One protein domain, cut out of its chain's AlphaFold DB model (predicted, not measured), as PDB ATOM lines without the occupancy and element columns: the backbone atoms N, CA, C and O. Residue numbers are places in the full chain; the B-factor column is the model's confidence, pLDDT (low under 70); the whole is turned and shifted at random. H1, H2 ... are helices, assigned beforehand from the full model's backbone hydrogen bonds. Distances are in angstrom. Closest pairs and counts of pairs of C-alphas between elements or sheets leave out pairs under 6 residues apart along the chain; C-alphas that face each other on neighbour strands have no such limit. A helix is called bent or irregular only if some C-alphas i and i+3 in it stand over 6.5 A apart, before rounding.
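What this domain is: This is residues 9 to 99 of the 326 residues of the protein "nudC domain-containing protein 3" of Bombyx mandarina (UniProt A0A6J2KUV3). Two pairs of helices make a loose, open shape: H1 and H2 meet near their ends as an L, while H3 and H4 run opposite ways near each other, with little contact. Long loops join H2 to H3 and H3 to H4, and the second of them, residues 70 to 83, sticks out from the body, as does the last part of H2, residues 33 to 38. The printed part has 91 residues with four named helices, in the order H1, H2, H3, H4, and no named strand; the class is all helix. The whole is loose, with a radius of gyration of the C-alphas of 15.9 A and spans of 43 by 37 by 21 A.

How they stand to each other: H1, residues 9 to 21, and H2, residues 24 to 38, touch only at the corner by their tight link. Their closest C-alphas are those of Leu 18 and Phe 27, 5.3 A apart. H1 touches H2 with residues 17 to 21 alone, and H2 touches H1 with residues 24 to 30 alone; the lines of the two helices stand at 71 degrees, only just about perpendicular. H3, residues 58 to 69, is apart from both H1 and H2. H4, residues 84 to 98, is close to H3 but not clearly touching it; their closest C-alphas, those of Val 58 and Thr 92, are 7.1 A apart. H3 and H4 run opposite ways at a steep tilt of 35.2 degrees, only just past shallow. H4 is apart from H1 and H2. In H2, H3 and H4 every O i to N i+4 pair is within hydrogen-bond range; in H1 8 of 9 are.

Where its parts are: H1 begins at C-alpha 9, at (91.706, 205.456, 149.927), and is 20.3 A from first to last C-alpha; it is irregular, with C-alphas 9 and 12 lying 7.3 A apart. H2 begins at C-alpha 24, at (73.492, 212.035, 154.916), and measures 20.9 A. H3 measures 16.6 A. H4 measures 21.5 A and ends at C-alpha 98, at (84.758, 197.073, 186.162).

The domain as a whole: The two C-alphas farthest apart are those of Val 19 and Glu 98, at 43.1 A. The printed part has no cut. The links from H2 to H3, residues 39 to 57, and from H3 to H4, residues 70 to 83, are long. The mean pLDDT of the printed part is 71.3; residues 46 to 52 and 74 to 99 are under 70, and H4 has a mean of 46.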
ATOM      1  N   GLN A   9      91.820 206.684 150.721       79.62
ATOM      2  CA  GLN A   9      91.706 205.456 149.927       79.62
ATOM      3  C   GLN A   9      90.268 204.916 149.843       79.62
ATOM      4  O   GLN A   9      89.952 204.147 148.938       79.62
ATOM      5  N   TYR A  10      89.394 205.315 150.773       83.50
ATOM      6  CA  TYR A  10      87.993 204.894 150.806       83.50
ATOM      7  C   TYR A  10      87.030 205.969 150.291       83.50
ATOM      8  O   TYR A  10      85.841 205.682 150.131       83.50
ATOM      9  N   ASP A  11      87.523 207.178 150.000       86.19
ATOM     10  CA  ASP A  11      86.696 208.327 149.622       86.19
ATOM     11  C   ASP A  11      85.866 208.048 148.371       86.19
ATOM     12  O   ASP A  11      84.687 208.398 148.339       86.19
ATOM     13  N   ASP A  12      86.421 207.357 147.373       87.06
ATOM     14  CA  ASP A  12      85.697 207.024 146.142       87.06
ATOM     15  C   ASP A  12      84.507 206.090 146.414       87.06
ATOM     16  O   ASP A  12      83.409 206.276 145.883       87.06
ATOM     17  N   ILE A  13      84.688 205.096 147.288       89.50
ATOM     18  CA  ILE A  13      83.637 204.134 147.647       89.50
ATOM     19  C   ILE A  13      82.568 204.820 148.503       89.50
ATOM     20  O   ILE A  13      81.375 204.707 148.217       89.50
ATOM     21  N   LEU A  14      82.984 205.568 149.528       89.75
ATOM     22  CA  LEU A  14      82.071 206.276 150.427       89.75
ATOM     23  C   LEU A  14      81.295 207.372 149.689       89.75
ATOM     24  O   LEU A  14      80.092 207.525 149.913       89.75
ATOM     25  N   SER A  15      81.938 208.065 148.748       86.69
ATOM     26  CA  SER A  15      81.287 209.049 147.879       86.69
ATOM     27  C   SER A  15      80.230 208.399 146.994       86.69
ATOM     28  O   SER A  15      79.126 208.928 146.882       86.69
ATOM     29  N   ASN A  16      80.511 207.226 146.420       90.31
ATOM     30  CA  ASN A  16      79.525 206.492 145.621       90.31
ATOM     31  C   ASN A  16      78.291 206.090 146.443       90.31
ATOM     32  O   ASN A  16      77.160 206.262 145.982       90.31
ATOM     33  N   ILE A  17      78.486 205.609 147.675       89.88
ATOM     34  CA  ILE A  17      77.376 205.262 148.576       89.88
ATOM     35  C   ILE A  17      76.579 206.524 148.947       89.88
ATOM     36  O   ILE A  17      75.348 206.515 148.890       89.88
ATOM     37  N   LEU A  18      77.258 207.631 149.262       89.94
ATOM     38  CA  LEU A  18      76.616 208.902 149.608       89.94
ATOM     39  C   LEU A  18      75.777 209.468 148.450       89.94
ATOM     40  O   LEU A  18      74.658 209.937 148.667       89.94
ATOM     41  N   VAL A  19      76.289 209.387 147.217       89.38
ATOM     42  CA  VAL A  19      75.568 209.795 146.002       89.38
ATOM     43  C   VAL A  19      74.322 208.931 145.787       89.38
ATOM     44  O   VAL A  19      73.264 209.460 145.438       89.38
ATOM     45  N   ASN A  20      74.416 207.620 146.030       89.25
ATOM     46  CA  ASN A  20      73.299 206.694 145.853       89.25
ATOM     47  C   ASN A  20      72.169 206.911 146.874       89.25
ATOM     48  O   ASN A  20      70.995 206.920 146.501       89.25
ATOM     49  N   GLU A  21      72.516 207.138 148.143       88.69
ATOM     50  CA  GLU A  21      71.550 207.328 149.237       88.69
ATOM     51  C   GLU A  21      70.934 208.739 149.281       88.69
ATOM     52  O   GLU A  21      69.975 208.988 150.018       88.69
ATOM     53  N   LYS A  22      71.462 209.677 148.477       83.44
ATOM     54  CA  LYS A  22      70.936 211.040 148.231       83.44
ATOM     55  C   LYS A  22      70.783 211.930 149.473       83.44
ATOM     56  O   LYS A  22      70.293 213.053 149.368       83.44
ATOM     57  N   SER A  23      71.179 211.453 150.650       89.56
ATOM     58  CA  SER A  23      71.097 212.164 151.921       89.56
ATOM     59  C   SER A  23      72.104 211.602 152.921       89.56
ATOM     60  O   SER A  23      72.401 210.409 152.913       89.56
ATOM     61  N   ILE A  24      72.586 212.452 153.832       86.81
ATOM     62  CA  ILE A  24      73.492 212.035 154.916       86.81
ATOM     63  C   ILE A  24      72.799 211.019 155.830       86.81
ATOM     64  O   ILE A  24      73.411 210.045 156.251       86.81
ATOM     65  N   LEU A  25      71.505 211.214 156.104       84.06
ATOM     66  CA  LEU A  25      70.731 210.287 156.927       84.06
ATOM     67  C   LEU A  25      70.576 208.917 156.249       84.06
ATOM     68  O   LEU A  25      70.717 207.898 156.918       84.06
ATOM     69  N   GLY A  26      70.336 208.883 154.933       86.44
ATOM     70  CA  GLY A  26      70.306 207.644 154.149       86.44
ATOM     71  C   GLY A  26      71.663 206.943 154.131       86.44
ATOM     72  O   GLY A  26      71.739 205.749 154.391       86.44
ATOM     73  N   PHE A  27      72.745 207.701 153.946       92.19
ATOM     74  CA  PHE A  27      74.114 207.188 154.002       92.19
ATOM     75  C   PHE A  27      74.453 206.560 155.361       92.19
ATOM     76  O   PHE A  27      74.897 205.414 155.423       92.19
ATOM     77  N   LEU A  28      74.183 207.271 156.461       90.50
ATOM     78  CA  LEU A  28      74.390 206.741 157.810       90.50
ATOM     79  C   LEU A  28      73.498 205.522 158.063       90.50
ATOM     80  O   LEU A  28      73.973 204.520 158.585       90.50
ATOM     81  N   SER A  29      72.235 205.563 157.632       87.38
ATOM     82  CA  SER A  29      71.327 204.417 157.710       87.38
ATOM     83  C   SER A  29      71.880 203.203 156.959       87.38
ATOM     84  O   SER A  29      71.832 202.097 157.490       87.38
ATOM     85  N   ALA A  30      72.457 203.379 155.769       89.81
ATOM     86  CA  ALA A  30      73.063 202.296 154.999       89.81
ATOM     87  C   ALA A  30      74.269 201.674 155.723       89.81
ATOM     88  O   ALA A  30      74.368 200.446 155.784       89.81
ATOM     89  N   ILE A  31      75.133 202.497 156.328       92.69
ATOM     90  CA  ILE A  31      76.282 202.038 157.126       92.69
ATOM     91  C   ILE A  31      75.815 201.286 158.374       92.69
ATOM     92  O   ILE A  31      76.227 200.152 158.606       92.69
ATOM     93  N   PHE A  32      74.914 201.872 159.161       92.00
ATOM     94  CA  PHE A  32      74.429 201.252 160.394       92.00
ATOM     95  C   PHE A  32      73.614 199.983 160.130       92.00
ATOM     96  O   PHE A  32      73.730 199.019 160.883       92.00
ATOM     97  N   ASN A  33      72.866 199.926 159.026       87.94
ATOM     98  CA  ASN A  33      72.204 198.702 158.579       87.94
ATOM     99  C   ASN A  33      73.190 197.653 158.045       87.94
ATOM    100  O   ASN A  33      72.926 196.458 158.153       87.94
ATOM    101  N   PHE A  34      74.304 198.066 157.433       93.19
ATOM    102  CA  PHE A  34      75.372 197.140 157.061       93.19
ATOM    103  C   PHE A  34      75.976 196.498 158.312       93.19
ATOM    104  O   PHE A  34      76.021 195.270 158.372       93.19
ATOM    105  N   LEU A  35      76.334 197.305 159.319       91.00
ATOM    106  CA  LEU A  35      76.832 196.816 160.608       91.00
ATOM    107  C   LEU A  35      75.828 195.842 161.243       91.00
ATOM    108  O   LEU A  35      76.188 194.725 161.581       91.00
ATOM    109  N   ALA A  36      74.536 196.181 161.257       85.44
ATOM    110  CA  ALA A  36      73.499 195.306 161.810       85.44
ATOM    111  C   ALA A  36      73.378 193.934 161.126       85.44
ATOM    112  O   ALA A  36      72.967 192.967 161.759       85.44
ATOM    113  N   ARG A  37      73.688 193.837 159.829       89.62
ATOM    114  CA  ARG A  37      73.524 192.591 159.060       89.62
ATOM    115  C   ARG A  37      74.801 191.779 158.910       89.62
ATOM    116  O   ARG A  37      74.723 190.606 158.554       89.62
ATOM    117  N   ARG A  38      75.961 192.425 159.014       86.62
ATOM    118  CA  ARG A  38      77.253 191.847 158.617       86.62
ATOM    119  C   ARG A  38      78.268 191.818 159.749       86.62
ATOM    120  O   ARG A  38      79.307 191.194 159.567       86.62
ATOM    121  N   THR A  39      77.979 192.458 160.875       86.94
ATOM    122  CA  THR A  39      78.837 192.449 162.057       86.94
ATOM    123  C   THR A  39      78.007 192.167 163.307       86.94
ATOM    124  O   THR A  39      76.779 192.147 163.283       86.94
ATOM    125  N   ASP A  40      78.694 191.931 164.412       83.88
ATOM    126  CA  ASP A  40      78.139 191.743 165.751       83.88
ATOM    127  C   ASP A  40      77.920 193.072 166.497       83.88
ATOM    128  O   ASP A  40      77.673 193.085 167.696       83.88
ATOM    129  N   PHE A  41      77.948 194.205 165.789       86.12
ATOM    130  CA  PHE A  41      77.960 195.547 166.379       86.12
ATOM    131  C   PHE A  41      76.773 195.863 167.307       86.12
ATOM    132  O   PHE A  41      76.914 196.664 168.224       86.12
ATOM    133  N   TYR A  42      75.611 195.243 167.082       83.75
ATOM    134  CA  TYR A  42      74.414 195.415 167.922       83.75
ATOM    135  C   TYR A  42      74.121 194.211 168.820       83.75
ATOM    136  O   TYR A  42      73.087 194.189 169.488       83.75
ATOM    137  N   TYR A  43      74.970 193.185 168.787       83.88
ATOM    138  CA  TYR A  43      74.782 192.011 169.621       83.88
ATOM    139  C   TYR A  43      75.238 192.330 171.042       83.88
ATOM    140  O   TYR A  43      76.309 192.901 171.235       83.88
ATOM    141  N   VAL A  44      74.413 191.962 172.017       80.69
ATOM    142  CA  VAL A  44      74.727 192.069 173.440       80.69
ATOM    143  C   VAL A  44      74.954 190.647 173.956       80.69
ATOM    144  O   VAL A  44      74.055 189.823 173.787       80.69
ATOM    145  N   PRO A  45      76.119 190.338 174.552       77.00
ATOM    146  CA  PRO A  45      76.367 189.022 175.131       77.00
ATOM    147  C   PRO A  45      75.403 188.736 176.291       77.00
ATOM    148  O   PRO A  45      75.335 189.519 177.239       77.00
ATOM    149  N   ASP A  46      74.709 187.596 176.254       62.66
ATOM    150  CA  ASP A  46      73.761 187.182 177.307       62.66
ATOM    151  C   ASP A  46      74.411 186.256 178.367       62.66
ATOM    152  O   ASP A  46      73.751 185.807 179.309       62.66
ATOM    153  N   GLY A  47      75.719 185.968 178.267       61.91
ATOM    154  CA  GLY A  47      76.414 185.078 179.204       61.91
ATOM    155  C   GLY A  47      77.940 185.211 179.254       61.91
ATOM    156  O   GLY A  47      78.575 185.721 178.338       61.91
ATOM    157  N   GLN A  48      78.537 184.672 180.325       48.72
ATOM    158  CA  GLN A  48      79.973 184.767 180.670       48.72
ATOM    159  C   GLN A  48      80.941 184.071 179.683       48.72
ATOM    160  O   GLN A  48      82.147 184.062 179.909       48.72
ATOM    161  N   TYR A  49      80.432 183.479 178.598       46.56
ATOM    162  CA  TYR A  49      81.222 182.733 177.610       46.56
ATOM    163  C   TYR A  49      80.893 183.109 176.154       46.56
ATOM    164  O   TYR A  49      81.303 182.406 175.226       46.56
ATOM    165  N   GLU A  50      80.158 184.202 175.934       53.75
ATOM    166  CA  GLU A  50      79.868 184.718 174.594       53.75
ATOM    167  C   GLU A  50      80.826 185.865 174.245       53.75
ATOM    168  O   GLU A  50      80.612 187.009 174.617       53.75
ATOM    169  N   ASN A  51      81.892 185.563 173.495       59.38
ATOM    170  CA  ASN A  51      82.848 186.565 172.989       59.38
ATOM    171  C   ASN A  51      82.354 187.240 171.693       59.38
ATOM    172  O   ASN A  51      83.131 187.412 170.754       59.38
ATOM    173  N   ILE A  52      81.054 187.507 171.576       68.56
ATOM    174  CA  ILE A  52      80.455 188.092 170.370       68.56
ATOM    175  C   ILE A  52      79.726 189.359 170.790       68.56
ATOM    176  O   ILE A  52      78.972 189.323 171.756       68.56
ATOM    177  N   GLY A  53      79.925 190.449 170.051       76.56
ATOM    178  CA  GLY A  53      79.236 191.716 170.267       76.56
ATOM    179  C   GLY A  53      79.832 192.612 171.349       76.56
ATOM    180  O   GLY A  53      80.981 192.457 171.757       76.56
ATOM    181  N   PHE A  54      79.043 193.595 171.777       79.44
ATOM    182  CA  PHE A  54      79.448 194.632 172.720       79.44
ATOM    183  C   PHE A  54      78.508 194.657 173.932       79.44
ATOM    184  O   PHE A  54      77.294 194.502 173.768       79.44
ATOM    185  N   PRO A  55      79.020 194.916 175.149       79.62
ATOM    186  CA  PRO A  55      78.169 195.148 176.308       79.62
ATOM    187  C   PRO A  55      77.165 196.294 176.071       79.62
ATOM    188  O   PRO A  55      77.411 197.182 175.241       79.62
ATOM    189  N   PRO A  56      76.037 196.326 176.808       78.25
ATOM    190  CA  PRO A  56      75.020 197.360 176.634       78.25
ATOM    191  C   PRO A  56      75.609 198.777 176.736       78.25
ATOM    192  O   PRO A  56      76.246 199.119 177.727       78.25
ATOM    193  N   GLY A  57      75.382 199.611 175.715       78.19
ATOM    194  CA  GLY A  57      75.810 201.021 175.673       78.19
ATOM    195  C   GLY A  57      77.197 201.280 175.066       78.19
ATOM    196  O   GLY A  57      77.460 202.385 174.592       78.19
ATOM    197  N   VAL A  58      78.055 200.263 174.973       78.81
ATOM    198  CA  VAL A  58      79.423 200.405 174.445       78.81
ATOM    199  C   VAL A  58      79.426 200.754 172.956       78.81
ATOM    200  O   VAL A  58      80.124 201.673 172.527       78.81
ATOM    201  N   ALA A  59      78.606 200.068 172.155       80.81
ATOM    202  CA  ALA A  59      78.499 200.321 170.715       80.81
ATOM    203  C   ALA A  59      78.097 201.779 170.401       80.81
ATOM    204  O   ALA A  59      78.596 202.388 169.453       80.81
ATOM    205  N   GLU A  60      77.233 202.370 171.230       82.56
ATOM    206  CA  GLU A  60      76.803 203.764 171.100       82.56
ATOM    207  C   GLU A  60      77.933 204.736 171.468       82.56
ATOM    208  O   GLU A  60      78.169 205.722 170.761       82.56
ATOM    209  N   GLU A  61      78.681 204.436 172.533       80.19
ATOM    210  CA  GLU A  61      79.822 205.238 172.975       80.19
ATOM    211  C   GLU A  61      80.940 205.270 171.921       80.19
ATOM    212  O   GLU A  61      81.506 206.336 171.659       80.19
ATOM    213  N   LEU A  62      81.188 204.150 171.232       79.00
ATOM    214  CA  LEU A  62      82.135 204.071 170.115       79.00
ATOM    215  C   LEU A  62      81.785 205.052 168.993       79.00
ATOM    216  O   LEU A  62      82.640 205.817 168.536       79.00
ATOM    217  N   VAL A  63      80.517 205.078 168.576       86.25
ATOM    218  CA  VAL A  63      80.039 205.982 167.517       86.25
ATOM    219  C   VAL A  63      80.169 207.436 167.957       86.25
ATOM    220  O   VAL A  63      80.639 208.274 167.188       86.25
ATOM    221  N   ILE A  64      79.802 207.739 169.204       83.31
ATOM    222  CA  ILE A  64      79.913 209.088 169.768       83.31
ATOM    223  C   ILE A  64      81.380 209.528 169.850       83.31
ATOM    224  O   ILE A  64      81.683 210.684 169.538       83.31
ATOM    225  N   LYS A  65      82.297 208.633 170.236       79.75
ATOM    226  CA  LYS A  65      83.738 208.913 170.317       79.75
ATOM    227  C   LYS A  65      84.299 209.251 168.938       79.75
ATOM    228  O   LYS A  65      84.903 210.311 168.783       79.75
ATOM    229  N   VAL A  66      84.023 208.426 167.925       81.00
ATOM    230  CA  VAL A  66      84.452 208.680 166.536       81.00
ATOM    231  C   VAL A  66      83.862 209.992 166.010       81.00
ATOM    232  O   VAL A  66      84.600 210.830 165.490       81.00
ATOM    233  N   LEU A  67      82.563 210.230 166.223       82.12
ATOM    234  CA  LEU A  67      81.886 211.465 165.817       82.12
ATOM    235  C   LEU A  67      82.568 212.713 166.406       82.12
ATOM    236  O   LEU A  67      82.779 213.698 165.700       82.12
ATOM    237  N   ARG A  68      82.924 212.675 167.697       82.25
ATOM    238  CA  ARG A  68      83.572 213.797 168.394       82.25
ATOM    239  C   ARG A  68      85.001 214.040 167.919       82.25
ATOM    240  O   ARG A  68      85.387 215.204 167.844       82.25
ATOM    241  N   THR A  69      85.753 212.987 167.598       75.44
ATOM    242  CA  THR A  69      87.122 213.083 167.062       75.44
ATOM    243  C   THR A  69      87.144 213.701 165.664       75.44
ATOM    244  O   THR A  69      88.076 214.427 165.321       75.44
ATOM    245  N   CYS A  70      86.103 213.464 164.865       71.19
ATOM    246  CA  CYS A  70      85.961 214.063 163.541       71.19
ATOM    247  C   CYS A  70      85.474 215.527 163.571       71.19
ATOM    248  O   CYS A  70      85.524 216.188 162.533       71.19
ATOM    249  N   ASP A  71      85.009 216.052 164.716       76.44
ATOM    250  CA  ASP A  71      84.572 217.451 164.836       76.44
ATOM    251  C   ASP A  71      85.790 218.398 164.871       76.44
ATOM    252  O   ASP A  71      86.577 218.359 165.826       76.44
ATOM    253  N   PRO A  72      85.930 219.322 163.898       70.94
ATOM    254  CA  PRO A  72      87.032 220.282 163.854       70.94
ATOM    255  C   PRO A  72      87.178 221.136 165.123       70.94
ATOM    256  O   PRO A  72      88.267 221.636 165.402       70.94
ATOM    257  N   LYS A  73      86.104 221.323 165.904       72.06
ATOM    258  CA  LYS A  73      86.118 222.107 167.152       72.06
ATOM    259  C   LYS A  73      86.797 221.382 168.317       72.06
ATOM    260  O   LYS A  73      87.231 222.045 169.262       72.06
ATOM    261  N   ASN A  74      86.897 220.055 168.247       62.22
ATOM    262  CA  ASN A  74      87.528 219.215 169.268       62.22
ATOM    263  C   ASN A  74      89.000 218.898 168.954       62.22
ATOM    264  O   ASN A  74      89.700 218.364 169.810       62.22
ATOM    265  N   VAL A  75      89.498 219.282 167.772       60.38
ATOM    266  CA  VAL A  75      90.907 219.138 167.380       60.38
ATOM    267  C   VAL A  75      91.748 220.214 168.083       60.38
ATOM    268  O   VAL A  75      92.075 221.257 167.515       60.38
ATOM    269  N   LYS A  76      92.078 219.996 169.361       52.41
ATOM    270  CA  LYS A  76      93.026 220.829 170.114       52.41
ATOM    271  C   LYS A  76      94.398 220.148 170.155       52.41
ATOM    272  O   LYS A  76      94.577 219.162 170.850       52.41
ATOM    273  N   GLU A  77      95.331 220.757 169.425       44.97
ATOM    274  CA  GLU A  77      96.775 220.479 169.317       44.97
ATOM    275  C   GLU A  77      97.229 219.180 168.611       44.97
ATOM    276  O   GLU A  77      96.701 218.098 168.850       44.97
ATOM    277  N   PRO A  78      98.261 219.256 167.740       48.06
ATOM    278  CA  PRO A  78      98.799 218.104 167.029       48.06
ATOM    279  C   PRO A  78      99.845 217.393 167.900       48.06
ATOM    280  O   PRO A  78     101.048 217.533 167.672       48.06
ATOM    281  N   HIS A  79      99.415 216.625 168.901       38.47
ATOM    282  CA  HIS A  79     100.329 215.812 169.703       38.47
ATOM    283  C   HIS A  79      99.882 214.353 169.829       38.47
ATOM    284  O   HIS A  79      98.832 214.056 170.375       38.47
ATOM    285  N   LYS A  80     100.798 213.485 169.362       37.75
ATOM    286  CA  LYS A  80     100.881 212.018 169.457       37.75
ATOM    287  C   LYS A  80      99.737 211.250 168.789       37.75
ATOM    288  O   LYS A  80      98.621 211.217 169.275       37.75
ATOM    289  N   HIS A  81     100.087 210.573 167.691       42.69
ATOM    290  CA  HIS A  81      99.370 209.403 167.193       42.69
ATOM    291  C   HIS A  81      99.214 208.399 168.347       42.69
ATOM    292  O   HIS A  81     100.132 207.631 168.630       42.69
ATOM    293  N   THR A  82      98.095 208.447 169.059       39.41
ATOM    294  CA  THR A  82      97.524 207.256 169.672       39.41
ATOM    295  C   THR A  82      96.691 206.594 168.590       39.41
ATOM    296  O   THR A  82      95.817 207.224 167.995       39.41
ATOM    297  N   ASP A  83      97.011 205.342 168.276       47.59
ATOM    298  CA  ASP A  83      96.164 204.512 167.432       47.59
ATOM    299  C   ASP A  83      94.757 204.539 168.030       47.59
ATOM    300  O   ASP A  83      94.536 204.030 169.131       47.59
ATOM    301  N   LEU A  84      93.806 205.162 167.327       51.59
ATOM    302  CA  LEU A  84      92.408 205.241 167.756       51.59
ATOM    303  C   LEU A  84      91.879 203.845 168.110       51.59
ATOM    304  O   LEU A  84      91.160 203.697 169.090       51.59
ATOM    305  N   ASN A  85      92.340 202.817 167.392       48.84
ATOM    306  CA  ASN A  85      92.041 201.410 167.652       48.84
ATOM    307  C   ASN A  85      92.536 200.921 169.027       48.84
ATOM    308  O   ASN A  85      91.817 200.180 169.689       48.84
ATOM    309  N   ASN A  86      93.713 201.359 169.491       45.62
ATOM    310  CA  ASN A  86      94.289 200.934 170.774       45.62
ATOM    311  C   ASN A  86      93.625 201.635 171.962       45.62
ATOM    312  O   ASN A  86      93.395 201.018 173.001       45.62
ATOM    313  N   GLU A  87      93.275 202.913 171.807       50.81
ATOM    314  CA  GLU A  87      92.558 203.667 172.840       50.81
ATOM    315  C   GLU A  87      91.088 203.233 172.942       50.81
ATOM    316  O   GLU A  87      90.504 203.260 174.023       50.81
ATOM    317  N   ILE A  88      90.491 202.824 171.820       51.62
ATOM    318  CA  ILE A  88      89.154 202.228 171.759       51.62
ATOM    319  C   ILE A  88      89.154 200.844 172.422       51.62
ATOM    320  O   ILE A  88      88.349 200.643 173.326       51.62
ATOM    321  N   MET A  89      90.096 199.960 172.067       44.97
ATOM    322  CA  MET A  89      90.241 198.626 172.672       44.97
ATOM    323  C   MET A  89      90.517 198.672 174.180       44.97
ATOM    324  O   MET A  89      89.942 197.891 174.931       44.97
ATOM    325  N   CYS A  90      91.353 199.601 174.658       39.97
ATOM    326  CA  CYS A  90      91.603 199.741 176.098       39.97
ATOM    327  C   CYS A  90      90.363 200.217 176.872       39.97
ATOM    328  O   CYS A  90      90.171 199.791 178.007       39.97
ATOM    329  N   SER A  91      89.525 201.087 176.289       48.41
ATOM    330  CA  SER A  91      88.301 201.556 176.957       48.41
ATOM    331  C   SER A  91      87.216 200.480 177.056       48.41
ATOM    332  O   SER A  91      86.584 200.372 178.104       48.41
ATOM    333  N   THR A  92      87.039 199.653 176.019       47.38
ATOM    334  CA  THR A  92      86.109 198.510 176.049       47.38
ATOM    335  C   THR A  92      86.526 197.473 177.084       47.38
ATOM    336  O   THR A  92      85.720 197.086 177.923       47.38
ATOM    337  N   VAL A  93      87.807 197.095 177.089       46.97
ATOM    338  CA  VAL A  93      88.351 196.122 178.051       46.97
ATOM    339  C   VAL A  93      88.250 196.642 179.492       46.97
ATOM    340  O   VAL A  93      87.967 195.874 180.407       46.97
ATOM    341  N   ALA A  94      88.433 197.947 179.722       45.34
ATOM    342  CA  ALA A  94      88.296 198.532 181.056       45.34
ATOM    343  C   ALA A  94      86.853 198.469 181.597       45.34
ATOM    344  O   ALA A  94      86.670 198.155 182.772       45.34
ATOM    345  N   GLN A  95      85.838 198.707 180.755       45.16
ATOM    346  CA  GLN A  95      84.426 198.569 181.146       45.16
ATOM    347  C   GLN A  95      84.031 197.103 181.404       45.16
ATOM    348  O   GLN A  95      83.254 196.841 182.319       45.16
ATOM    349  N   GLU A  96      84.599 196.137 180.671       46.09
ATOM    350  CA  GLU A  96      84.388 194.700 180.924       46.09
ATOM    351  C   GLU A  96      84.949 194.248 182.286       46.09
ATOM    352  O   GLU A  96      84.357 193.398 182.952       46.09
ATOM    353  N   VAL A  97      86.060 194.842 182.739       37.25
ATOM    354  CA  VAL A  97      86.706 194.508 184.022       37.25
ATOM    355  C   VAL A  97      85.995 195.152 185.221       37.25
ATOM    356  O   VAL A  97      85.917 194.541 186.288       37.25
ATOM    357  N   GLU A  98      85.434 196.355 185.068       40.31
ATOM    358  CA  GLU A  98      84.758 197.073 186.162       40.31
ATOM    359  C   GLU A  98      83.424 196.418 186.570       40.31
ATOM    360  O   GLU A  98      83.069 196.421 187.748       40.31
ATOM    361  N   VAL A  99      82.720 195.773 185.630       37.72
ATOM    362  CA  VAL A  99      81.440 195.079 185.891       37.72
ATOM    363  C   VAL A  99      81.630 193.762 186.663       37.72
ATOM    364  O   VAL A  99      80.701 193.294 187.318       37.72
TER     365      VAL A  99